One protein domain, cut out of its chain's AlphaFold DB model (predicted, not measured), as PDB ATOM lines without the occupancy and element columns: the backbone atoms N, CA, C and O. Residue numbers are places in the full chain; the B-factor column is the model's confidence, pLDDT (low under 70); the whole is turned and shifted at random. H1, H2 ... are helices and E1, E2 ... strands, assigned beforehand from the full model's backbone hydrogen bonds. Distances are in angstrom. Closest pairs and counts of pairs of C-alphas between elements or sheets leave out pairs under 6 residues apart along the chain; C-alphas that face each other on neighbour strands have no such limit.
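What this domain is: This is residues 6 to 182 of the 184 residues of the protein "Prophage protein" of Lactiplantibacillus plantarum (UniProt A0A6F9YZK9). A long rod is built along one helix, H2. H1 folds back on its first part as a helical hairpin, a small three-stranded sheet packs on its later part, and H6 packs on H2 and on the sheet's edge strand E1, its residues 173 to 181 sticking out. At the other end from H1, the short helices H3, H4 and H5 and long links make a loose head. The printed part has 177 residues, mostly helix, in the order E1 H1 H2 H3 E2 E3 H4 H5 H6, with the antiparallel sheet E1 E3 E2. The whole is loose, with a radius of gyration of the C-alphas of 22.3 A and spans of 80 by 32 by 26 A.

Where its parts are: E1 is residues 11 to 14, beginning at C-alpha 11 (240.181, 178.631, 153.915). H1 is residues 20 to 32, 18.5 A long. H2, residues 37 to 75, runs 56.2 A from C-alpha 37 (226.082, 211.023, 173.514) to C-alpha 75 (236.485, 161.367, 149.252). H3 is residues 88 to 92, E2 residues 93 to 97 and E3 residues 103 to 108, 17.0 A long. H4 is residues 112 to 122, 15.2 A long, and H5 residues 140 to 146. H6, residues 158 to 181, is 34.7 A long and ends at C-alpha 181 (212.668, 194.943, 159.693).

How they stand to each other: H2 is the hub. With residues 37 to 46 alone it touches H1, closest at the C-alphas of Ala 27 and Ala 38, 5.0 A, at a shallow tilt of 5 degrees, opposite ways. In the sheet, E1 and E3 are antiparallel, with N 13 and O 104 at 2.9 A; E2 and E3 form a hairpin, with N 96 and O 105 at 2.8 A. The domain has two layers, H2 and H6 on one face of this sheet. H2 lies over E3 at a height over the sheet of 7.3 A. H6 touches H2, closest at the C-alphas of Ala 68 and Thr 160, 5.9 A, at a shallow tilt of 33 degrees, only just short of steep. H2 touches H3 at the C-alphas of Gln 69 and Gln 90, 4.8 A. H3 and H4 only just touch, with 3 pairs of C-alphas within 8 A, the closest those of Thr 88 and Gln 115, 6.1 A. H5 only grazes the sheet. In H1 to H6 every O i to N i+4 pair is within hydrogen-bond range.

The domain as a whole: The C-alphas of Gly 34 and Gly 126, the two farthest apart, are 80.9 A apart. The printed part has no cut. The links H2 to H3, H4 to H5 and H5 to H6 are long. Mean pLDDT of the printed part is 81.9; it is under 70 at residue 19, residues 77 to 80, 123 to 137, 173 and 175 to 182.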
ATOM      1  N   ASP A   6     254.049 177.325 152.411       85.88
ATOM      2  CA  ASP A   6     253.367 178.425 151.709       85.88
ATOM      3  C   ASP A   6     252.288 177.940 150.726       85.88
ATOM      4  O   ASP A   6     251.539 178.735 150.166       85.88
ATOM      5  N   LYS A   7     252.215 176.627 150.495       87.38
ATOM      6  CA  LYS A   7     251.223 175.979 149.637       87.38
ATOM      7  C   LYS A   7     250.134 175.273 150.434       87.38
ATOM      8  O   LYS A   7     249.282 174.646 149.810       87.38
ATOM      9  N   ILE A   8     250.155 175.315 151.772       89.38
ATOM     10  CA  ILE A   8     249.096 174.709 152.589       89.38
ATOM     11  C   ILE A   8     247.755 175.310 152.153       89.38
ATOM     12  O   ILE A   8     247.589 176.528 152.228       89.38
ATOM     13  N   PRO A   9     246.797 174.485 151.697       90.25
ATOM     14  CA  PRO A   9     245.485 174.990 151.341       90.25
ATOM     15  C   PRO A   9     244.795 175.490 152.605       90.25
ATOM     16  O   PRO A   9     244.630 174.750 153.575       90.25
ATOM     17  N   ALA A  10     244.427 176.764 152.602       92.00
ATOM     18  CA  ALA A  10     243.776 177.408 153.726       92.00
ATOM     19  C   ALA A  10     242.476 178.054 153.259       92.00
ATOM     20  O   ALA A  10     242.433 178.701 152.214       92.00
ATOM     21  N   VAL A  11     241.432 177.888 154.064       92.81
ATOM     22  CA  VAL A  11     240.181 178.631 153.915       92.81
ATOM     23  C   VAL A  11     240.152 179.683 155.006       92.81
ATOM     24  O   VAL A  11     240.225 179.346 156.190       92.81
ATOM     25  N   THR A  12     240.053 180.950 154.610       92.56
ATOM     26  CA  THR A  12     240.016 182.085 155.530       92.56
ATOM     27  C   THR A  12     238.700 182.831 155.377       92.56
ATOM     28  O   THR A  12     238.363 183.282 154.287       92.56
ATOM     29  N   PHE A  13     237.985 183.001 156.486       90.31
ATOM     30  CA  PHE A  13     236.841 183.903 156.576       90.31
ATOM     31  C   PHE A  13     237.254 185.138 157.367       90.31
ATOM     32  O   PHE A  13     237.932 185.023 158.391       90.31
ATOM     33  N   SER A  14     236.826 186.314 156.919       89.25
ATOM     34  CA  SER A  14     237.068 187.584 157.601       89.25
ATOM     35  C   SER A  14     235.821 188.449 157.594       89.25
ATOM     36  O   SER A  14     235.077 188.449 156.615       89.25
ATOM     37  N   ILE A  15     235.619 189.215 158.662       81.44
ATOM     38  CA  ILE A  15     234.588 190.253 158.711       81.44
ATOM     39  C   ILE A  15     235.223 191.596 158.402       81.44
ATOM     40  O   ILE A  15     236.187 192.006 159.053       81.44
ATOM     41  N   ASP A  16     234.627 192.290 157.440       79.81
ATOM     42  CA  ASP A  16     234.926 193.685 157.189       79.81
ATOM     43  C   ASP A  16     234.161 194.568 158.185       79.81
ATOM     44  O   ASP A  16     232.932 194.543 158.266       79.81
ATOM     45  N   VAL A  17     234.905 195.338 158.978       73.06
ATOM     46  CA  VAL A  17     234.343 196.298 159.938       73.06
ATOM     47  C   VAL A  17     234.343 197.727 159.399       73.06
ATOM     48  O   VAL A  17     233.929 198.642 160.112       73.06
ATOM     49  N   ASP A  18     234.781 197.943 158.158       78.06
ATOM     50  CA  ASP A  18     234.807 199.262 157.529       78.06
ATOM     51  C   ASP A  18     233.407 199.857 157.371       78.06
ATOM     52  O   ASP A  18     233.265 201.079 157.368       78.06
ATOM     53  N   TYR A  19     232.364 199.025 157.374       69.75
ATOM     54  CA  TYR A  19     230.972 199.467 157.450       69.75
ATOM     55  C   TYR A  19     230.700 200.399 158.651       69.75
ATOM     56  O   TYR A  19     229.930 201.353 158.545       69.75
ATOM     57  N   PHE A  20     231.397 200.215 159.781       77.75
ATOM     58  CA  PHE A  20     231.245 201.086 160.953       77.75
ATOM     59  C   PHE A  20     231.864 202.475 160.772       77.75
ATOM     60  O   PHE A  20     231.572 203.371 161.565       77.75
ATOM     61  N   LYS A  21     232.678 202.707 159.731       83.69
ATOM     62  CA  LYS A  21     233.238 204.039 159.450       83.69
ATOM     63  C   LYS A  21     232.124 205.070 159.256       83.69
ATOM     64  O   LYS A  21     232.182 206.126 159.879       83.69
ATOM     65  N   GLN A  22     231.075 204.731 158.503       82.50
ATOM     66  CA  GLN A  22     229.919 205.616 158.292       82.50
ATOM     67  C   GLN A  22     229.132 205.883 159.583       82.50
ATOM     68  O   GLN A  22     228.697 207.015 159.817       82.50
ATOM     69  N   LEU A  23     228.994 204.876 160.455       84.19
ATOM     70  CA  LEU A  23     228.373 205.047 161.773       84.19
ATOM     71  C   LEU A  23     229.149 206.079 162.602       84.19
ATOM     72  O   LEU A  23     228.562 207.013 163.148       84.19
ATOM     73  N   PHE A  24     230.477 205.951 162.656       88.62
ATOM     74  CA  PHE A  24     231.324 206.881 163.401       88.62
ATOM     75  C   PHE A  24     231.349 208.286 162.794       88.62
ATOM     76  O   PHE A  24     231.383 209.263 163.542       88.62
ATOM     77  N   GLU A  25     231.322 208.424 161.469       91.56
ATOM     78  CA  GLU A  25     231.208 209.732 160.812       91.56
ATOM     79  C   GLU A  25     229.895 210.432 161.167       91.56
ATOM     80  O   GLU A  25     229.910 211.598 161.575       91.56
ATOM     81  N   THR A  26     228.783 209.701 161.113       89.00
ATOM     82  CA  THR A  26     227.459 210.209 161.497       89.00
ATOM     83  C   THR A  26     227.439 210.632 162.964       89.00
ATOM     84  O   THR A  26     227.052 211.756 163.286       89.00
ATOM     85  N   ALA A  27     227.947 209.782 163.860       90.69
ATOM     86  CA  ALA A  27     228.020 210.072 165.289       90.69
ATOM     87  C   ALA A  27     228.890 211.299 165.606       90.69
ATOM     88  O   ALA A  27     228.518 212.123 166.438       90.69
ATOM     89  N   ARG A  28     230.022 211.478 164.907       94.25
ATOM     90  CA  ARG A  28     230.855 212.693 165.020       94.25
ATOM     91  C   ARG A  28     230.103 213.941 164.562       94.25
ATOM     92  O   ARG A  28     230.257 214.992 165.181       94.25
ATOM     93  N   GLY A  29     229.321 213.838 163.488       93.50
ATOM     94  CA  GLY A  29     228.467 214.923 163.007       93.50
ATOM     95  C   GLY A  29     227.421 215.331 164.045       93.50
ATOM     96  O   GLY A  29     227.297 216.512 164.358       93.50
ATOM     97  N   LEU A  30     226.730 214.358 164.638       93.12
ATOM     98  CA  LEU A  30     225.740 214.588 165.696       93.12
ATOM     99  C   LEU A  30     226.368 215.200 166.955       93.12
ATOM    100  O   LEU A  30     225.861 216.194 167.473       93.12
ATOM    101  N   ALA A  31     227.528 214.698 167.382       94.50
ATOM    102  CA  ALA A  31     228.256 215.252 168.521       94.50
ATOM    103  C   ALA A  31     228.634 216.727 168.327       94.50
ATOM    104  O   ALA A  31     228.496 217.528 169.250       94.50
ATOM    105  N   ARG A  32     229.048 217.116 167.114       94.56
ATOM    106  CA  ARG A  32     229.333 218.523 166.777       94.56
ATOM    107  C   ARG A  32     228.091 219.414 166.797       94.56
ATOM    108  O   ARG A  32     228.225 220.609 167.035       94.56
ATOM    109  N   ASN A  33     226.910 218.842 166.577       94.56
ATOM    110  CA  ASN A  33     225.627 219.543 166.585       94.56
ATOM    111  C   ASN A  33     224.928 219.518 167.958       94.56
ATOM    112  O   ASN A  33     223.736 219.802 168.043       94.56
ATOM    113  N   GLY A  34     225.657 219.200 169.033       94.12
ATOM    114  CA  GLY A  34     225.143 219.272 170.402       94.12
ATOM    115  C   GLY A  34     224.589 217.963 170.966       94.12
ATOM    116  O   GLY A  34     223.985 218.006 172.030       94.12
ATOM    117  N   MET A  35     224.823 216.821 170.304       94.12
ATOM    118  CA  MET A  35     224.474 215.477 170.802       94.12
ATOM    119  C   MET A  35     225.735 214.647 171.106       94.12
ATOM    120  O   MET A  35     226.053 213.705 170.368       94.12
ATOM    121  N   PRO A  36     226.539 215.014 172.124       92.00
ATOM    122  CA  PRO A  36     227.796 214.328 172.436       92.00
ATOM    123  C   PRO A  36     227.624 212.827 172.736       92.00
ATOM    124  O   PRO A  36     228.533 212.043 172.457       92.00
ATOM    125  N   GLU A  37     226.457 212.411 173.230       93.31
ATOM    126  CA  GLU A  37     226.082 211.023 173.514       93.31
ATOM    127  C   GLU A  37     226.071 210.117 172.272       93.31
ATOM    128  O   GLU A  37     226.273 208.908 172.391       93.31
ATOM    129  N   ALA A  38     225.925 210.679 171.065       90.81
ATOM    130  CA  ALA A  38     225.908 209.906 169.824       90.81
ATOM    131  C   ALA A  38     227.213 209.118 169.601       90.81
ATOM    132  O   ALA A  38     227.194 208.011 169.060       90.81
ATOM    133  N   LEU A  39     228.355 209.663 170.037       91.88
ATOM    134  CA  LEU A  39     229.643 208.968 169.969       91.88
ATOM    135  C   LEU A  39     229.726 207.800 170.949       91.88
ATOM    136  O   LEU A  39     230.350 206.786 170.637       91.88
ATOM    137  N   GLU A  40     229.131 207.936 172.130       92.00
ATOM    138  CA  GLU A  40     229.095 206.855 173.112       92.00
ATOM    139  C   GLU A  40     228.228 205.701 172.602       92.00
ATOM    140  O   GLU A  40     228.652 204.546 172.648       92.00
ATOM    141  N   GLU A  41     227.061 206.014 172.034       88.69
ATOM    142  CA  GLU A  41     226.156 205.009 171.475       88.69
ATOM    143  C   GLU A  41     226.777 204.291 170.270       88.69
ATOM    144  O   GLU A  41     226.779 203.063 170.210       88.69
ATOM    145  N   ALA A  42     227.426 205.029 169.363       86.94
ATOM    146  CA  ALA A  42     228.150 204.427 168.244       86.94
ATOM    147  C   ALA A  42     229.274 203.483 168.702       86.94
ATOM    148  O   ALA A  42     229.473 202.423 168.106       86.94
ATOM    149  N   ASN A  43     229.992 203.826 169.779       88.56
ATOM    150  CA  ASN A  43     230.994 202.932 170.363       88.56
ATOM    151  C   ASN A  43     230.359 201.673 170.970       88.56
ATOM    152  O   ASN A  43     230.884 200.576 170.768       88.56
ATOM    153  N   LYS A  44     229.237 201.802 171.690       88.06
ATOM    154  CA  LYS A  44     228.506 200.650 172.246       88.06
ATOM    155  C   LYS A  44     228.062 199.695 171.143       88.06
ATOM    156  O   LYS A  44     228.329 198.496 171.242       88.06
ATOM    157  N   GLU A  45     227.457 200.222 170.086       83.38
ATOM    158  CA  GLU A  45     226.998 199.428 168.944       83.38
ATOM    159  C   GLU A  45     228.162 198.778 168.188       83.38
ATOM    160  O   GLU A  45     228.118 197.580 167.904       83.38
ATOM    161  N   TYR A  46     229.266 199.500 167.975       83.88
ATOM    162  CA  TYR A  46     230.487 198.920 167.413       83.88
ATOM    163  C   TYR A  46     231.011 197.749 168.257       83.88
ATOM    164  O   TYR A  46     231.301 196.674 167.729       83.88
ATOM    165  N   HIS A  47     231.109 197.912 169.579       84.62
ATOM    166  CA  HIS A  47     231.592 196.849 170.461       84.62
ATOM    167  C   HIS A  47     230.671 195.626 170.473       84.62
ATOM    168  O   HIS A  47     231.165 194.496 170.428       84.62
ATOM    169  N   ARG A  48     229.348 195.834 170.488       83.38
ATOM    170  CA  ARG A  48     228.354 194.754 170.381       83.38
ATOM    171  C   ARG A  48     228.501 194.003 169.066       83.38
ATOM    172  O   ARG A  48     228.620 192.778 169.072       83.38
ATOM    173  N   ALA A  49     228.571 194.727 167.954       79.69
ATOM    174  CA  ALA A  49     228.713 194.125 166.640       79.69
ATOM    175  C   ALA A  49     230.026 193.352 166.492       79.69
ATOM    176  O   ALA A  49     230.013 192.231 165.992       79.69
ATOM    177  N   VAL A  50     231.149 193.886 166.984       82.31
ATOM    178  CA  VAL A  50     232.442 193.180 166.990       82.31
ATOM    179  C   VAL A  50     232.380 191.917 167.852       82.31
ATOM    180  O   VAL A  50     232.904 190.880 167.451       82.31
ATOM    181  N   ALA A  51     231.734 191.961 169.018       84.06
ATOM    182  CA  ALA A  51     231.582 190.785 169.872       84.06
ATOM    183  C   ALA A  51     230.760 189.679 169.187       84.06
ATOM    184  O   ALA A  51     231.185 188.523 169.170       84.06
ATOM    185  N   LEU A  52     229.632 190.031 168.561       79.75
ATOM    186  CA  LEU A  52     228.805 189.095 167.789       79.75
ATOM    187  C   LEU A  52     229.559 188.541 166.572       79.75
ATOM    188  O   LEU A  52     229.548 187.337 166.320       79.75
ATOM    189  N   SER A  53     230.288 189.411 165.875       78.00
ATOM    190  CA  SER A  53     231.134 189.085 164.725       78.00
ATOM    191  C   SER A  53     232.202 188.044 165.065       78.00
ATOM    192  O   SER A  53     232.382 187.078 164.327       78.00
ATOM    193  N   LYS A  54     232.862 188.169 166.224       85.50
ATOM    194  CA  LYS A  54     233.850 187.187 166.709       85.50
ATOM    195  C   LYS A  54     233.244 185.798 166.891       85.50
ATOM    196  O   LYS A  54     233.858 184.798 166.520       85.50
ATOM    197  N   VAL A  55     232.038 185.724 167.454       86.06
ATOM    198  CA  VAL A  55     231.317 184.454 167.632       86.06
ATOM    199  C   VAL A  55     230.926 183.869 166.278       86.06
ATOM    200  O   VAL A  55     231.130 182.677 166.046       86.06
ATOM    201  N   PHE A  56     230.419 184.701 165.367       85.38
ATOM    202  CA  PHE A  56     230.067 184.292 164.009       85.38
ATOM    203  C   PHE A  56     231.273 183.714 163.256       85.38
ATOM    204  O   PHE A  56     231.195 182.601 162.740       85.38
ATOM    205  N   ILE A  57     232.412 184.411 163.276       88.94
ATOM    206  CA  ILE A  57     233.658 183.966 162.639       88.94
ATOM    207  C   ILE A  57     234.186 182.683 163.271       88.94
ATOM    208  O   ILE A  57     234.525 181.742 162.559       88.94
ATOM    209  N   LYS A  58     234.184 182.572 164.601       90.75
ATOM    210  CA  LYS A  58     234.562 181.320 165.267       90.75
ATOM    211  C   LYS A  58     233.693 180.148 164.795       90.75
ATOM    212  O   LYS A  58     234.223 179.083 164.487       90.75
ATOM    213  N   ASN A  59     232.380 180.351 164.701       90.69
ATOM    214  CA  ASN A  59     231.449 179.328 164.229       90.69
ATOM    215  C   ASN A  59     231.658 178.987 162.748       90.69
ATOM    216  O   ASN A  59     231.534 177.820 162.384       90.69
ATOM    217  N   ALA A  60     232.008 179.963 161.906       91.31
ATOM    218  CA  ALA A  60     232.387 179.720 160.515       91.31
ATOM    219  C   ALA A  60     233.591 178.768 160.422       91.31
ATOM    220  O   ALA A  60     233.537 177.784 159.689       91.31
ATOM    221  N   GLY A  61     234.631 178.997 161.232       92.19
ATOM    222  CA  GLY A  61     235.805 178.122 161.283       92.19
ATOM    223  C   GLY A  61     235.491 176.701 161.760       92.19
ATOM    224  O   GLY A  61     236.012 175.742 161.197       92.19
ATOM    225  N   VAL A  62     234.617 176.546 162.761       93.81
ATOM    226  CA  VAL A  62     234.167 175.220 163.234       93.81
ATOM    227  C   VAL A  62     233.387 174.485 162.145       93.81
ATOM    228  O   VAL A  62     233.688 173.332 161.854       93.81
ATOM    229  N   ARG A  63     232.438 175.161 161.488       93.50
ATOM    230  CA  ARG A  63     231.655 174.574 160.390       93.50
ATOM    231  C   ARG A  63     232.538 174.144 159.223       93.50
ATOM    232  O   ARG A  63     232.306 173.086 158.650       93.50
ATOM    233  N   GLU A  64     233.536 174.952 158.876       94.56
ATOM    234  CA  GLU A  64     234.498 174.614 157.829       94.56
ATOM    235  C   GLU A  64     235.364 173.418 158.219       94.56
ATOM    236  O   GLU A  64     235.520 172.498 157.423       94.56
ATOM    237  N   GLN A  65     235.860 173.370 159.457       94.38
ATOM    238  CA  GLN A  65     236.595 172.209 159.955       94.38
ATOM    239  C   GLN A  65     235.752 170.930 159.863       94.38
ATOM    240  O   GLN A  65     236.233 169.927 159.342       94.38
ATOM    241  N   GLU A  66     234.503 170.959 160.330       93.19
ATOM    242  CA  GLU A  66     233.586 169.814 160.273       93.19
ATOM    243  C   GLU A  66     233.276 169.398 158.828       93.19
ATOM    244  O   GLU A  66     233.265 168.206 158.509       93.19
ATOM    245  N   ALA A  67     233.056 170.367 157.935       92.19
ATOM    246  CA  ALA A  67     232.796 170.109 156.524       92.19
ATOM    247  C   ALA A  67     234.014 169.486 155.828       92.19
ATOM    248  O   ALA A  67     233.856 168.483 155.132       92.19
ATOM    249  N   ALA A  68     235.213 170.030 156.054       91.31
ATOM    250  CA  ALA A  68     236.469 169.515 155.514       91.31
ATOM    251  C   ALA A  68     236.785 168.113 156.053       91.31
ATOM    252  O   ALA A  68     237.153 167.230 155.281       91.31
ATOM    253  N   GLN A  69     236.567 167.861 157.349       89.94
ATOM    254  CA  GLN A  69     236.682 166.520 157.939       89.94
ATOM    255  C   GLN A  69     235.702 165.531 157.302       89.94
ATOM    256  O   GLN A  69     236.075 164.401 156.989       89.94
ATOM    257  N   GLY A  70     234.449 165.951 157.112       88.31
ATOM    258  CA  GLY A  70     233.417 165.136 156.481       88.31
ATOM    259  C   GLY A  70     233.746 164.807 155.027       88.31
ATOM    260  O   GLY A  70     233.636 163.649 154.628       88.31
ATOM    261  N   LEU A  71     234.183 165.800 154.250       86.50
ATOM    262  CA  LEU A  71     234.522 165.608 152.845       86.50
ATOM    263  C   LEU A  71     235.758 164.720 152.689       86.50
ATOM    264  O   LEU A  71     235.684 163.738 151.951       86.50
ATOM    265  N   GLU A  72     236.829 164.984 153.448       85.69
ATOM    266  CA  GLU A  72     238.033 164.141 153.494       85.69
ATOM    267  C   GLU A  72     237.647 162.685 153.765       85.69
ATOM    268  O   GLU A  72     237.990 161.809 152.976       85.69
ATOM    269  N   ARG A  73     236.815 162.438 154.788       83.75
ATOM    270  CA  ARG A  73     236.353 161.092 155.149       83.75
ATOM    271  C   ARG A  73     235.661 160.363 154.004       83.75
ATOM    272  O   ARG A  73     235.746 159.142 153.930       83.75
ATOM    273  N   THR A  74     234.902 161.083 153.187       81.50
ATOM    274  CA  THR A  74     234.098 160.490 152.109       81.50
ATOM    275  C   THR A  74     234.825 160.388 150.777       81.50
ATOM    276  O   THR A  74     234.435 159.571 149.946       81.50
ATOM    277  N   GLN A  75     235.853 161.207 150.557       77.19
ATOM    278  CA  GLN A  75     236.485 161.367 149.252       77.19
ATOM    279  C   GLN A  75     237.926 160.867 149.235       77.19
ATOM    280  O   GLN A  75     238.329 160.226 148.263       77.19
ATOM    281  N   VAL A  76     238.692 161.125 150.297       73.50
ATOM    282  CA  VAL A  76     240.123 160.837 150.298       73.50
ATOM    283  C   VAL A  76     240.365 159.336 150.357       73.50
ATOM    284  O   VAL A  76     239.886 158.637 151.247       73.50
ATOM    285  N   GLY A  77     241.104 158.834 149.370       68.31
ATOM    286  CA  GLY A  77     241.448 157.418 149.246       68.31
ATOM    287  C   GLY A  77     240.305 156.493 148.815       68.31
ATOM    288  O   GLY A  77     240.471 155.273 148.819       68.31
ATOM    289  N   HIS A  78     239.157 157.048 148.412       69.56
ATOM    290  CA  HIS A  78     238.051 156.291 147.814       69.56
ATOM    291  C   HIS A  78     238.122 156.226 146.279       69.56
ATOM    292  O   HIS A  78     237.464 155.384 145.662       69.56
ATOM    293  N   SER A  79     238.940 157.072 145.650       62.59
ATOM    294  CA  SER A  79     239.126 157.105 144.196       62.59
ATOM    295  C   SER A  79     240.345 156.278 143.759       62.59
ATOM    296  O   SER A  79     241.197 155.907 144.563       62.59
ATOM    297  N   LYS A  80     240.533 156.075 142.445       67.12
ATOM    298  CA  LYS A  80     241.819 155.614 141.864       67.12
ATOM    299  C   LYS A  80     242.943 156.672 141.988       67.12
ATOM    300  O   LYS A  80     243.860 156.690 141.172       67.12
ATOM    301  N   SER A  81     242.846 157.580 142.959       75.81
ATOM    302  CA  SER A  81     243.756 158.705 143.187       75.81
ATOM    303  C   SER A  81     245.137 158.255 143.643       75.81
ATOM    304  O   SER A  81     246.116 158.928 143.343       75.81
ATOM    305  N   GLY A  82     245.219 157.101 144.312       72.62
ATOM    306  CA  GLY A  82     246.460 156.565 144.864       72.62
ATOM    307  C   GLY A  82     246.779 157.060 146.277       72.62
ATOM    308  O   GLY A  82     247.856 156.741 146.774       72.62
ATOM    309  N   TYR A  83     245.870 157.799 146.924       77.94
ATOM    310  CA  TYR A  83     245.989 158.156 148.338       77.94
ATOM    311  C   TYR A  83     245.448 157.059 149.253       77.94
ATOM    312  O   TYR A  83     244.432 156.434 148.964       77.94
ATOM    313  N   ASP A  84     246.118 156.859 150.388       76.62
ATOM    314  CA  ASP A  84     245.683 155.926 151.426       76.62
ATOM    315  C   ASP A  84     244.997 156.691 152.576       76.62
ATOM    316  O   ASP A  84     245.633 157.555 153.202       76.62
ATOM    317  N   PRO A  85     243.732 156.370 152.911       73.94
ATOM    318  CA  PRO A  85     243.010 157.044 153.978       73.94
ATOM    319  C   PRO A  85     243.565 156.596 155.331       73.94
ATOM    320  O   PRO A  85     243.441 155.443 155.747       73.94
ATOM    321  N   THR A  86     244.215 157.529 156.017       76.56
ATOM    322  CA  THR A  86     244.861 157.316 157.324       76.56
ATOM    323  C   THR A  86     244.154 158.058 158.455       76.56
ATOM    324  O   THR A  86     244.521 157.896 159.616       76.56
ATOM    325  N   GLY A  87     243.180 158.919 158.131       78.81
ATOM    326  CA  GLY A  87     242.541 159.843 159.075       78.81
ATOM    327  C   GLY A  87     243.463 160.966 159.573       78.81
ATOM    328  O   GLY A  87     243.019 161.858 160.296       78.81
ATOM    329  N   THR A  88     244.741 160.971 159.177       83.69
ATOM    330  CA  THR A  88     245.724 161.966 159.621       83.69
ATOM    331  C   THR A  88     245.340 163.375 159.178       83.69
ATOM    332  O   THR A  88     245.511 164.316 159.950       83.69
ATOM    333  N   LEU A  89     244.768 163.537 157.978       84.56
ATOM    334  CA  LEU A  89     244.307 164.845 157.505       84.56
ATOM    335  C   LEU A  89     243.147 165.372 158.341       84.56
ATOM    336  O   LEU A  89     243.252 166.497 158.831       84.56
ATOM    337  N   GLN A  90     242.127 164.545 158.601       86.06
ATOM    338  CA  GLN A  90     240.976 164.909 159.445       86.06
ATOM    339  C   GLN A  90     241.420 165.431 160.814       86.06
ATOM    340  O   GLN A  90     240.973 166.489 161.263       86.06
ATOM    341  N   GLY A  91     242.336 164.709 161.467       86.50
ATOM    342  CA  GLY A  91     242.857 165.068 162.789       86.50
ATOM    343  C   GLY A  91     243.800 166.276 162.788       86.50
ATOM    344  O   GLY A  91     244.088 166.840 163.845       86.50
ATOM    345  N   SER A  92     244.285 166.688 161.617       90.56
ATOM    346  CA  SER A  92     245.258 167.772 161.478       90.56
ATOM    347  C   SER A  92     244.668 169.118 161.078       90.56
ATOM    348  O   SER A  92     245.406 170.103 161.042       90.56
ATOM    349  N   LEU A  93     243.370 169.177 160.776       92.25
ATOM    350  CA  LEU A  93     242.685 170.427 160.468       92.25
ATOM    351  C   LEU A  93     242.698 171.334 161.699       92.25
ATOM    352  O   LEU A  93     242.103 171.019 162.731       92.25
ATOM    353  N   LYS A  94     243.417 172.453 161.602       93.12
ATOM    354  CA  LYS A  94     243.575 173.436 162.674       93.12
ATOM    355  C   LYS A  94     242.833 174.714 162.339       93.12
ATOM    356  O   LYS A  94     242.972 175.250 161.244       93.12
ATOM    357  N   ILE A  95     242.119 175.219 163.339       94.06
ATOM    358  CA  ILE A  95     241.505 176.542 163.333       94.06
ATOM    359  C   ILE A  95     242.506 177.527 163.943       94.06
ATOM    360  O   ILE A  95     242.989 177.315 165.057       94.06
ATOM    361  N   LYS A  96     242.805 178.609 163.227       94.00
ATOM    362  CA  LYS A  96     243.563 179.762 163.722       94.00
ATOM    363  C   LYS A  96     242.681 180.997 163.658       94.00
ATOM    364  O   LYS A  96     242.152 181.303 162.599       94.00
ATOM    365  N   ILE A  97     242.531 181.692 164.775       91.50
ATOM    366  CA  ILE A  97     241.787 182.953 164.858       91.50
ATOM    367  C   ILE A  97     242.820 184.082 164.943       91.50
ATOM    368  O   ILE A  97     243.833 183.911 165.621       91.50
ATOM    369  N   SER A  98     242.597 185.193 164.240       91.44
ATOM    370  CA  SER A  98     243.451 186.381 164.353       91.44
ATOM    371  C   SER A  98     243.386 187.005 165.746       91.44
ATOM    372  O   SER A  98     242.389 186.865 166.457       91.44
ATOM    373  N   ASP A  99     244.417 187.760 166.122       87.12
ATOM    374  CA  ASP A  99     244.485 188.419 167.435       87.12
ATOM    375  C   ASP A  99     243.320 189.393 167.669       87.12
ATOM    376  O   ASP A  99     242.794 189.517 168.778       87.12
ATOM    377  N   ASP A 100     242.858 190.058 166.607       83.25
ATOM    378  CA  ASP A 100     241.698 190.948 166.658       83.25
ATOM    379  C   ASP A 100     240.349 190.202 166.663       83.25
ATOM    380  O   ASP A 100     239.304 190.814 166.909       83.25
ATOM    381  N   GLY A 101     240.362 188.881 166.449       84.31
ATOM    382  CA  GLY A 101     239.203 187.993 166.395       84.31
ATOM    383  C   GLY A 101     238.319 188.162 165.159       84.31
ATOM    384  O   GLY A 101     237.208 187.633 165.140       84.31
ATOM    385  N   LYS A 102     238.762 188.926 164.156       85.06
ATOM    386  CA  LYS A 102     237.960 189.265 162.971       85.06
ATOM    387  C   LYS A 102     238.161 188.313 161.807       85.06
ATOM    388  O   LYS A 102     237.374 188.356 160.863       85.06
ATOM    389  N   SER A 103     239.172 187.455 161.860       90.25
ATOM    390  CA  SER A 103     239.370 186.409 160.871       90.25
ATOM    391  C   SER A 103     239.623 185.055 161.512       90.25
ATOM    392  O   SER A 103     240.138 184.928 162.626       90.25
ATOM    393  N   VAL A 104     239.222 184.018 160.785       94.25
ATOM    394  CA  VAL A 104     239.506 182.628 161.112       94.25
ATOM    395  C   VAL A 104     240.051 181.944 159.872       94.25
ATOM    396  O   VAL A 104     239.548 182.153 158.774       94.25
ATOM    397  N   SER A 105     241.082 181.129 160.046       94.44
ATOM    398  CA  SER A 105     241.658 180.297 158.996       94.44
ATOM    399  C   SER A 105     241.612 178.835 159.408       94.44
ATOM    400  O   SER A 105     241.984 178.495 160.534       94.44
ATOM    401  N   VAL A 106     241.185 177.973 158.494       94.62
ATOM    402  CA  VAL A 106     241.214 176.517 158.647       94.62
ATOM    403  C   VAL A 106     242.267 175.962 157.703       94.62
ATOM    404  O   VAL A 106     242.276 176.304 156.523       94.62
ATOM    405  N   LEU A 107     243.178 175.142 158.228       93.56
ATOM    406  CA  LEU A 107     244.297 174.603 157.459       93.56
ATOM    407  C   LEU A 107     244.706 173.185 157.913       93.56
ATOM    408  O   LEU A 107     244.746 172.919 159.120       93.56
ATOM    409  N   PRO A 108     245.036 172.269 156.984       92.19
ATOM    410  CA  PRO A 108     245.497 170.920 157.295       92.19
ATOM    411  C   PRO A 108     246.995 170.923 157.623       92.19
ATOM    412  O   PRO A 108     247.841 171.175 156.768       92.19
ATOM    413  N   MET A 109     247.338 170.612 158.872       91.25
ATOM    414  CA  MET A 109     248.720 170.664 159.370       91.25
ATOM    415  C   MET A 109     249.450 169.315 159.347       91.25
ATOM    416  O   MET A 109     250.579 169.239 159.829       91.25
ATOM    417  N   ALA A 110     248.834 168.252 158.819       88.88
ATOM    418  CA  ALA A 110     249.472 166.942 158.735       88.88
ATOM    419  C   ALA A 110     250.691 167.016 157.823       88.88
ATOM    420  O   ALA A 110     250.596 167.468 156.680       88.88
ATOM    421  N   THR A 111     251.816 166.501 158.297       88.81
ATOM    422  CA  THR A 111     253.009 166.312 157.475       88.81
ATOM    423  C   THR A 111     252.999 164.942 156.800       88.81
ATOM    424  O   THR A 111     252.308 164.015 157.227       88.81
ATOM    425  N   VAL A 112     253.816 164.770 155.761       84.94
ATOM    426  CA  VAL A 112     254.076 163.456 155.147       84.94
ATOM    427  C   VAL A 112     254.626 162.469 156.186       84.94
ATOM    428  O   VAL A 112     254.301 161.285 156.148       84.94
ATOM    429  N   ALA A 113     255.407 162.940 157.162       83.88
ATOM    430  CA  ALA A 113     255.908 162.102 158.249       83.88
ATOM    431  C   ALA A 113     254.786 161.608 159.180       83.88
ATOM    432  O   ALA A 113     254.850 160.481 159.673       83.88
ATOM    433  N   ASP A 114     253.752 162.418 159.418       85.12
ATOM    434  CA  ASP A 114     252.574 161.999 160.187       85.12
ATOM    435  C   ASP A 114     251.778 160.934 159.430       85.12
ATOM    436  O   ASP A 114     251.382 159.929 160.017       85.12
ATOM    437  N   GLN A 115     251.634 161.103 158.111       84.62
ATOM    438  CA  GLN A 115     250.993 160.119 157.237       84.62
ATOM    439  C   GLN A 115     251.757 158.788 157.223       84.62
ATOM    440  O   GLN A 115     251.155 157.734 157.419       84.62
ATOM    441  N   LYS A 116     253.091 158.817 157.091       81.94
ATOM    442  CA  LYS A 116     253.944 157.617 157.165       81.94
ATOM    443  C   LYS A 116     253.821 156.904 158.511       81.94
ATOM    444  O   LYS A 116     253.714 155.681 158.544       81.94
ATOM    445  N   ARG A 117     253.804 157.656 159.618       83.06
ATOM    446  CA  ARG A 117     253.609 157.101 160.967       83.06
ATOM    447  C   ARG A 117     252.242 156.441 161.119       83.06
ATOM    448  O   ARG A 117     252.169 155.331 161.637       83.06
ATOM    449  N   ALA A 118     251.181 157.081 160.632       81.44
ATOM    450  CA  ALA A 118     249.842 156.505 160.649       81.44
ATOM    451  C   ALA A 118     249.761 155.232 159.792       81.44
ATOM    452  O   ALA A 118     249.230 154.225 160.249       81.44
ATOM    453  N   LEU A 119     250.360 155.230 158.596       77.75
ATOM    454  CA  LEU A 119     250.456 154.032 157.759       77.75
ATOM    455  C   LEU A 119     251.194 152.889 158.463       77.75
ATOM    456  O   LEU A 119     250.711 151.762 158.435       77.75
ATOM    457  N   ALA A 120     252.323 153.171 159.118       79.50
ATOM    458  CA  ALA A 120     253.083 152.169 159.867       79.50
ATOM    459  C   ALA A 120     252.287 151.600 161.053       79.50
ATOM    460  O   ALA A 120     252.326 150.398 161.289       79.50
ATOM    461  N   ALA A 121     251.519 152.438 161.758       75.88
ATOM    462  CA  ALA A 121     250.645 152.000 162.848       75.88
ATOM    463  C   ALA A 121     249.462 151.139 162.362       75.88
ATOM    464  O   ALA A 121     248.973 150.286 163.097       75.88
ATOM    465  N   ILE A 122     249.018 151.341 161.118       71.62
ATOM    466  CA  ILE A 122     247.991 150.524 160.454       71.62
ATOM    467  C   ILE A 122     248.597 149.223 159.880       71.62
ATOM    468  O   ILE A 122     247.872 148.267 159.591       71.62
ATOM    469  N   ALA A 123     249.920 149.154 159.689       60.28
ATOM    470  CA  ALA A 123     250.561 148.110 158.899       60.28
ATOM    471  C   ALA A 123     250.805 146.799 159.668       60.28
ATOM    472  O   ALA A 123     251.847 146.581 160.279       60.28
ATOM    473  N   GLY A 124     249.866 145.872 159.463       51.31
ATOM    474  CA  GLY A 124     250.098 144.432 159.310       51.31
ATOM    475  C   GLY A 124     250.045 143.952 157.844       51.31
ATOM    476  O   GLY A 124     249.771 142.783 157.600       51.31
ATOM    477  N   SER A 125     250.237 144.810 156.832       43.41
ATOM    478  CA  SER A 125     250.242 144.386 155.414       43.41
ATOM    479  C   SER A 125     251.090 145.303 154.519       43.41
ATOM    480  O   SER A 125     250.855 146.503 154.408       43.41
ATOM    481  N   GLY A 126     252.106 144.721 153.878       49.09
ATOM    482  CA  GLY A 126     253.136 145.398 153.082       49.09
ATOM    483  C   GLY A 126     252.724 145.835 151.672       49.09
ATOM    484  O   GLY A 126     253.458 145.568 150.726       49.09
ATOM    485  N   SER A 127     251.574 146.494 151.502       50.44
ATOM    486  CA  SER A 127     251.081 146.920 150.176       50.44
ATOM    487  C   SER A 127     250.774 148.415 150.027       50.44
ATOM    488  O   SER A 127     250.536 148.867 148.907       50.44
ATOM    489  N   LYS A 128     250.817 149.203 151.108       57.31
ATOM    490  CA  LYS A 128     250.449 150.629 151.086       57.31
ATOM    491  C   LYS A 128     251.665 151.512 150.805       57.31
ATOM    492  O   LYS A 128     252.648 151.468 151.547       57.31
ATOM    493  N   LYS A 129     251.640 152.264 149.700       59.12
ATOM    494  CA  LYS A 129     252.780 153.073 149.236       59.12
ATOM    495  C   LYS A 129     252.645 154.499 149.781       59.12
ATOM    496  O   LYS A 129     251.710 155.192 149.394       59.12
ATOM    497  N   PRO A 130     253.571 154.974 150.631       64.12
ATOM    498  CA  PRO A 130     253.528 156.350 151.105       64.12
ATOM    499  C   PRO A 130     253.759 157.333 149.954       64.12
ATOM    500  O   PRO A 130     254.360 156.991 148.927       64.12
ATOM    501  N   ILE A 131     253.346 158.585 150.157       66.50
ATOM    502  CA  ILE A 131     253.699 159.669 149.240       66.50
ATOM    503  C   ILE A 131     255.223 159.764 149.172       66.50
ATOM    504  O   ILE A 131     255.914 159.840 150.190       66.50
ATOM    505  N   THR A 132     255.739 159.762 147.945       59.84
ATOM    506  CA  THR A 132     257.167 159.913 147.636       59.84
ATOM    507  C   THR A 132     257.555 161.394 147.667       59.84
ATOM    508  O   THR A 132     258.031 161.948 146.683       59.84
ATOM    509  N   GLY A 133     257.291 162.047 148.800       55.44
ATOM    510  CA  GLY A 133     257.896 163.325 149.172       55.44
ATOM    511  C   GLY A 133     259.246 163.074 149.841       55.44
ATOM    512  O   GLY A 133     259.459 161.991 150.406       55.44
ATOM    513  N   GLN A 134     260.172 164.032 149.756       53.56
ATOM    514  CA  GLN A 134     261.421 163.954 150.521       53.56
ATOM    515  C   GLN A 134     261.072 163.818 152.012       53.56
ATOM    516  O   GLN A 134     260.135 164.447 152.497       53.56
ATOM    517  N   ASP A 135     261.783 162.960 152.744       48.78
ATOM    518  CA  ASP A 135     261.591 162.830 154.189       48.78
ATOM    519  C   ASP A 135     261.854 164.184 154.879       48.78
ATOM    520  O   ASP A 135     263.001 164.590 155.041       48.78
ATOM    521  N   GLY A 136     260.791 164.901 155.268       56.16
ATOM    522  CA  GLY A 136     260.869 166.124 156.077       56.16
ATOM    523  C   GLY A 136     259.900 167.236 155.662       56.16
ATOM    524  O   GLY A 136     259.737 167.497 154.483       56.16
ATOM    525  N   VAL A 137     259.286 167.881 156.669       64.44
ATOM    526  CA  VAL A 137     258.484 169.141 156.714       64.44
ATOM    527  C   VAL A 137     257.396 169.381 155.648       64.44
ATOM    528  O   VAL A 137     256.618 170.315 155.782       64.44
ATOM    529  N   GLU A 138     257.266 168.546 154.625       83.50
ATOM    530  CA  GLU A 138     256.212 168.678 153.630       83.50
ATOM    531  C   GLU A 138     254.850 168.318 154.228       83.50
ATOM    532  O   GLU A 138     254.676 167.295 154.898       83.50
ATOM    533  N   TYR A 139     253.871 169.164 153.954       86.00
ATOM    534  CA  TYR A 139     252.493 169.038 154.376       86.00
ATOM    535  C   TYR A 139     251.736 168.122 153.423       86.00
ATOM    536  O   TYR A 139     251.653 168.366 152.217       86.00
ATOM    537  N   TYR A 140     251.164 167.063 153.989       86.38
ATOM    538  CA  TYR A 140     250.388 166.046 153.289       86.38
ATOM    539  C   TYR A 140     249.148 166.650 152.614       86.38
ATOM    540  O   TYR A 140     248.846 166.309 151.472       86.38
ATOM    541  N   GLY A 141     248.486 167.611 153.269       86.75
ATOM    542  CA  GLY A 141     247.282 168.258 152.737       86.75
ATOM    543  C   GLY A 141     247.503 168.966 151.399       86.75
ATOM    544  O   GLY A 141     246.597 168.993 150.577       86.75
ATOM    545  N   VAL A 142     248.720 169.458 151.135       88.38
ATOM    546  CA  VAL A 142     249.088 170.077 149.849       88.38
ATOM    547  C   VAL A 142     249.017 169.061 148.716       88.38
ATOM    548  O   VAL A 142     248.510 169.358 147.640       88.38
ATOM    549  N   TYR A 143     249.515 167.850 148.953       88.00
ATOM    550  CA  TYR A 143     249.500 166.801 147.944       88.00
ATOM    551  C   TYR A 143     248.079 166.343 147.649       88.00
ATOM    552  O   TYR A 143     247.705 166.243 146.486       88.00
ATOM    553  N   VAL A 144     247.270 166.132 148.685       87.88
ATOM    554  CA  VAL A 144     245.878 165.707 148.505       87.88
ATOM    555  C   VAL A 144     245.059 166.772 147.781       87.88
ATOM    556  O   VAL A 144     244.392 166.443 146.805       87.88
ATOM    557  N   GLU A 145     245.189 168.046 148.159       88.75
ATOM    558  CA  GLU A 145     244.420 169.130 147.537       88.75
ATOM    559  C   GLU A 145     244.772 169.344 146.057       88.75
ATOM    560  O   GLU A 145     243.877 169.534 145.235       88.75
ATOM    561  N   TYR A 146     246.061 169.311 145.699       88.88
ATOM    562  CA  TYR A 146     246.523 169.704 144.358       88.88
ATOM    563  C   TYR A 146     246.963 168.541 143.464       88.88
ATOM    564  O   TYR A 146     247.203 168.735 142.273       88.88
ATOM    565  N   GLY A 147     247.058 167.331 144.006       85.56
ATOM    566  CA  GLY A 147     247.582 166.175 143.292       85.56
ATOM    567  C   GLY A 147     249.104 166.207 143.115       85.56
ATOM    568  O   GLY A 147     249.819 167.122 143.525       85.56
ATOM    569  N   THR A 148     249.617 165.162 142.476       84.31
ATOM    570  CA  THR A 148     251.013 165.038 142.042       84.31
ATOM    571  C   THR A 148     251.061 164.471 140.626       84.31
ATOM    572  O   THR A 148     250.048 164.062 140.071       84.31
ATOM    573  N   TYR A 149     252.255 164.344 140.043       80.94
ATOM    574  CA  TYR A 149     252.417 163.669 138.748       80.94
ATOM    575  C   TYR A 149     251.964 162.192 138.740       80.94
ATOM    576  O   TYR A 149     251.745 161.631 137.671       80.94
ATOM    577  N   LYS A 150     251.857 161.547 139.913       81.25
ATOM    578  CA  LYS A 150     251.471 160.132 140.073       81.25
ATOM    579  C   LYS A 150     250.091 159.925 140.686       81.25
ATOM    580  O   LYS A 150     249.565 158.823 140.581       81.25
ATOM    581  N   MET A 151     249.554 160.935 141.363       83.06
ATOM    582  CA  MET A 151     248.325 160.835 142.148       83.06
ATOM    583  C   MET A 151     247.391 161.972 141.762       83.06
ATOM    584  O   MET A 151     247.809 163.129 141.737       83.06
ATOM    585  N   ALA A 152     246.141 161.646 141.446       86.62
ATOM    586  CA  ALA A 152     245.140 162.653 141.108       86.62
ATOM    587  C   ALA A 152     244.808 163.517 142.333       86.62
ATOM    588  O   ALA A 152     244.905 163.040 143.457       86.62
ATOM    589  N   ALA A 153     244.405 164.769 142.117       88.44
ATOM    590  CA  ALA A 153     243.944 165.643 143.192       88.44
ATOM    591  C   ALA A 153     242.608 165.155 143.781       88.44
ATOM    592  O   ALA A 153     241.708 164.754 143.040       88.44
ATOM    593  N   GLU A 154     242.467 165.250 145.100       89.06
ATOM    594  CA  GLU A 154     241.224 165.036 145.848       89.06
ATOM    595  C   GLU A 154     240.972 166.273 146.728       89.06
ATOM    596  O   GLU A 154     241.192 166.227 147.938       89.06
ATOM    597  N   PRO A 155     240.579 167.413 146.122       89.12
ATOM    598  CA  PRO A 155     240.420 168.670 146.842       89.12
ATOM    599  C   PRO A 155     239.320 168.555 147.891       89.12
ATOM    600  O   PRO A 155     238.211 168.112 147.591       89.12
ATOM    601  N   PHE A 156     239.621 168.995 149.107       89.25
ATOM    602  CA  PHE A 156     238.720 168.900 150.251       89.25
ATOM    603  C   PHE A 156     238.573 170.219 151.005       89.25
ATOM    604  O   PHE A 156     237.582 170.368 151.707       89.25
ATOM    605  N   MET A 157     239.506 171.167 150.844       92.06
ATOM    606  CA  MET A 157     239.445 172.492 151.471       92.06
ATOM    607  C   MET A 157     238.716 173.509 150.594       92.06
ATOM    608  O   MET A 157     237.806 174.196 151.047       92.06
ATOM    609  N   LYS A 158     239.087 173.615 149.313       89.88
ATOM    610  CA  LYS A 158     238.429 174.548 148.389       89.88
ATOM    611  C   LYS A 158     236.908 174.330 148.276       89.88
ATOM    612  O   LYS A 158     236.170 175.297 148.472       89.88
ATOM    613  N   PRO A 159     236.404 173.113 147.983       90.06
ATOM    614  CA  PRO A 159     234.965 172.908 147.805       90.06
ATOM    615  C   PRO A 159     234.153 173.129 149.090       90.06
ATOM    616  O   PRO A 159     233.003 173.569 149.019       90.06
ATOM    617  N   THR A 160     234.714 172.842 150.269       90.25
ATOM    618  CA  THR A 160     234.042 173.125 151.546       90.25
ATOM    619  C   THR A 160     234.028 174.613 151.833       90.25
ATOM    620  O   THR A 160     232.954 175.139 152.123       90.25
ATOM    621  N   GLY A 161     235.149 175.301 151.611       87.19
ATOM    622  CA  GLY A 161     235.240 176.747 151.769       87.19
ATOM    623  C   GLY A 161     234.220 177.501 150.920       87.19
ATOM    624  O   GLY A 161     233.507 178.355 151.444       87.19
ATOM    625  N   GLU A 162     234.072 177.141 149.640       90.19
ATOM    626  CA  GLU A 162     233.055 177.723 148.749       90.19
ATOM    627  C   GLU A 162     231.631 177.471 149.276       90.19
ATOM    628  O   GLU A 162     230.817 178.391 149.371       90.19
ATOM    629  N   LYS A 163     231.336 176.240 149.710       90.38
ATOM    630  CA  LYS A 163     230.024 175.871 150.261       90.38
ATOM    631  C   LYS A 163     229.697 176.623 151.553       90.38
ATOM    632  O   LYS A 163     228.548 177.027 151.760       90.38
ATOM    633  N   ILE A 164     230.672 176.773 152.446       89.75
ATOM    634  CA  ILE A 164     230.498 177.506 153.699       89.75
ATOM    635  C   ILE A 164     230.363 179.001 153.417       89.75
ATOM    636  O   ILE A 164     229.461 179.608 153.986       89.75
ATOM    637  N   ALA A 165     231.146 179.574 152.501       86.88
ATOM    638  CA  ALA A 165     231.025 180.978 152.104       86.88
ATOM    639  C   ALA A 165     229.602 181.318 151.634       86.88
ATOM    640  O   ALA A 165     228.965 182.195 152.217       86.88
ATOM    641  N   THR A 166     229.038 180.544 150.699       87.81
ATOM    642  CA  THR A 166     227.649 180.735 150.244       87.81
ATOM    643  C   THR A 166     226.644 180.631 151.393       87.81
ATOM    644  O   THR A 166     225.637 181.337 151.429       87.81
ATOM    645  N   ARG A 167     226.881 179.752 152.372       86.62
ATOM    646  CA  ARG A 167     226.001 179.636 153.541       86.62
ATOM    647  C   ARG A 167     226.113 180.842 154.473       86.62
ATOM    648  O   ARG A 167     225.094 181.272 155.003       86.62
ATOM    649  N   LEU A 168     227.318 181.365 154.681       85.50
ATOM    650  CA  LEU A 168     227.554 182.540 155.521       85.50
ATOM    651  C   LEU A 168     226.911 183.790 154.921       85.50
ATOM    652  O   LEU A 168     226.300 184.542 155.671       85.50
ATOM    653  N   GLU A 169     226.980 183.971 153.600       81.00
ATOM    654  CA  GLU A 169     226.287 185.060 152.895       81.00
ATOM    655  C   GLU A 169     224.771 185.003 153.134       81.00
ATOM    656  O   GLU A 169     224.172 185.979 153.580       81.00
ATOM    657  N   ASN A 170     224.159 183.827 152.955       82.50
ATOM    658  CA  ASN A 170     222.725 183.640 153.195       82.50
ATOM    659  C   ASN A 170     222.327 183.851 154.669       82.50
ATOM    660  O   ASN A 170     221.285 184.447 154.959       82.50
ATOM    661  N   ASP A 171     223.132 183.347 155.612       80.56
ATOM    662  CA  ASP A 171     222.896 183.525 157.049       80.56
ATOM    663  C   ASP A 171     223.009 185.014 157.432       80.56
ATOM    664  O   ASP A 171     222.180 185.511 158.199       80.56
ATOM    665  N   PHE A 172     223.992 185.731 156.877       72.44
ATOM    666  CA  PHE A 172     224.205 187.159 157.111       72.44
ATOM    667  C   PHE A 172     223.047 188.001 156.573       72.44
ATOM    668  O   PHE A 172     222.464 188.778 157.329       72.44
ATOM    669  N   ASP A 173     222.634 187.785 155.321       69.94
ATOM    670  CA  ASP A 173     221.487 188.471 154.718       69.94
ATOM    671  C   ASP A 173     220.208 188.269 155.535       69.94
ATOM    672  O   ASP A 173     219.441 189.209 155.762       69.94
ATOM    673  N   ARG A 174     219.977 187.047 156.030       71.81
ATOM    674  CA  ARG A 174     218.821 186.746 156.881       71.81
ATOM    675  C   ARG A 174     218.888 187.488 158.215       71.81
ATOM    676  O   ARG A 174     217.880 188.048 158.640       71.81
ATOM    677  N   ILE A 175     220.046 187.488 158.875       67.50
ATOM    678  CA  ILE A 175     220.249 188.186 160.154       67.50
ATOM    679  C   ILE A 175     220.052 189.695 159.974       67.50
ATOM    680  O   ILE A 175     219.345 190.312 160.768       67.50
ATOM    681  N   MET A 176     220.603 190.278 158.910       57.34
ATOM    682  CA  MET A 176     220.465 191.706 158.627       57.34
ATOM    683  C   MET A 176     219.025 192.096 158.291       57.34
ATOM    684  O   MET A 176     218.550 193.120 158.773       57.34
ATOM    685  N   ARG A 177     218.280 191.269 157.545       59.59
ATOM    686  CA  ARG A 177     216.843 191.505 157.312       59.59
ATOM    687  C   ARG A 177     216.037 191.497 158.609       59.59
ATOM    688  O   ARG A 177     215.194 192.368 158.783       59.59
ATOM    689  N   LEU A 178     216.313 190.561 159.518       56.41
ATOM    690  CA  LEU A 178     215.648 190.494 160.826       56.41
ATOM    691  C   LEU A 178     216.002 191.692 161.722       56.41
ATOM    692  O   LEU A 178     215.141 192.197 162.433       56.41
ATOM    693  N   ALA A 179     217.246 192.174 161.657       53.06
ATOM    694  CA  ALA A 179     217.684 193.357 162.394       53.06
ATOM    695  C   ALA A 179     217.093 194.671 161.844       53.06
ATOM    696  O   ALA A 179     216.812 195.577 162.621       53.06
ATOM    697  N   VAL A 180     216.890 194.778 160.524       45.56
ATOM    698  CA  VAL A 180     216.368 195.992 159.864       45.56
ATOM    699  C   VAL A 180     214.841 196.072 159.899       45.56
ATOM    700  O   VAL A 180     214.299 197.166 160.020       45.56
ATOM    701  N   LEU A 181     214.134 194.945 159.786       45.75
ATOM    702  CA  LEU A 181     212.668 194.943 159.693       45.75
ATOM    703  C   LEU A 181     211.960 194.887 161.048       45.75
ATOM    704  O   LEU A 181     210.746 195.055 161.087       45.75
ATOM    705  N   GLY A 182     212.704 194.705 162.142       37.94
ATOM    706  CA  GLY A 182     212.117 194.388 163.434       37.94
ATOM    707  C   GLY A 182     211.543 192.975 163.400       37.94
ATOM    708  O   GLY A 182     210.730 192.613 162.554       37.94
TER     709      GLY A 182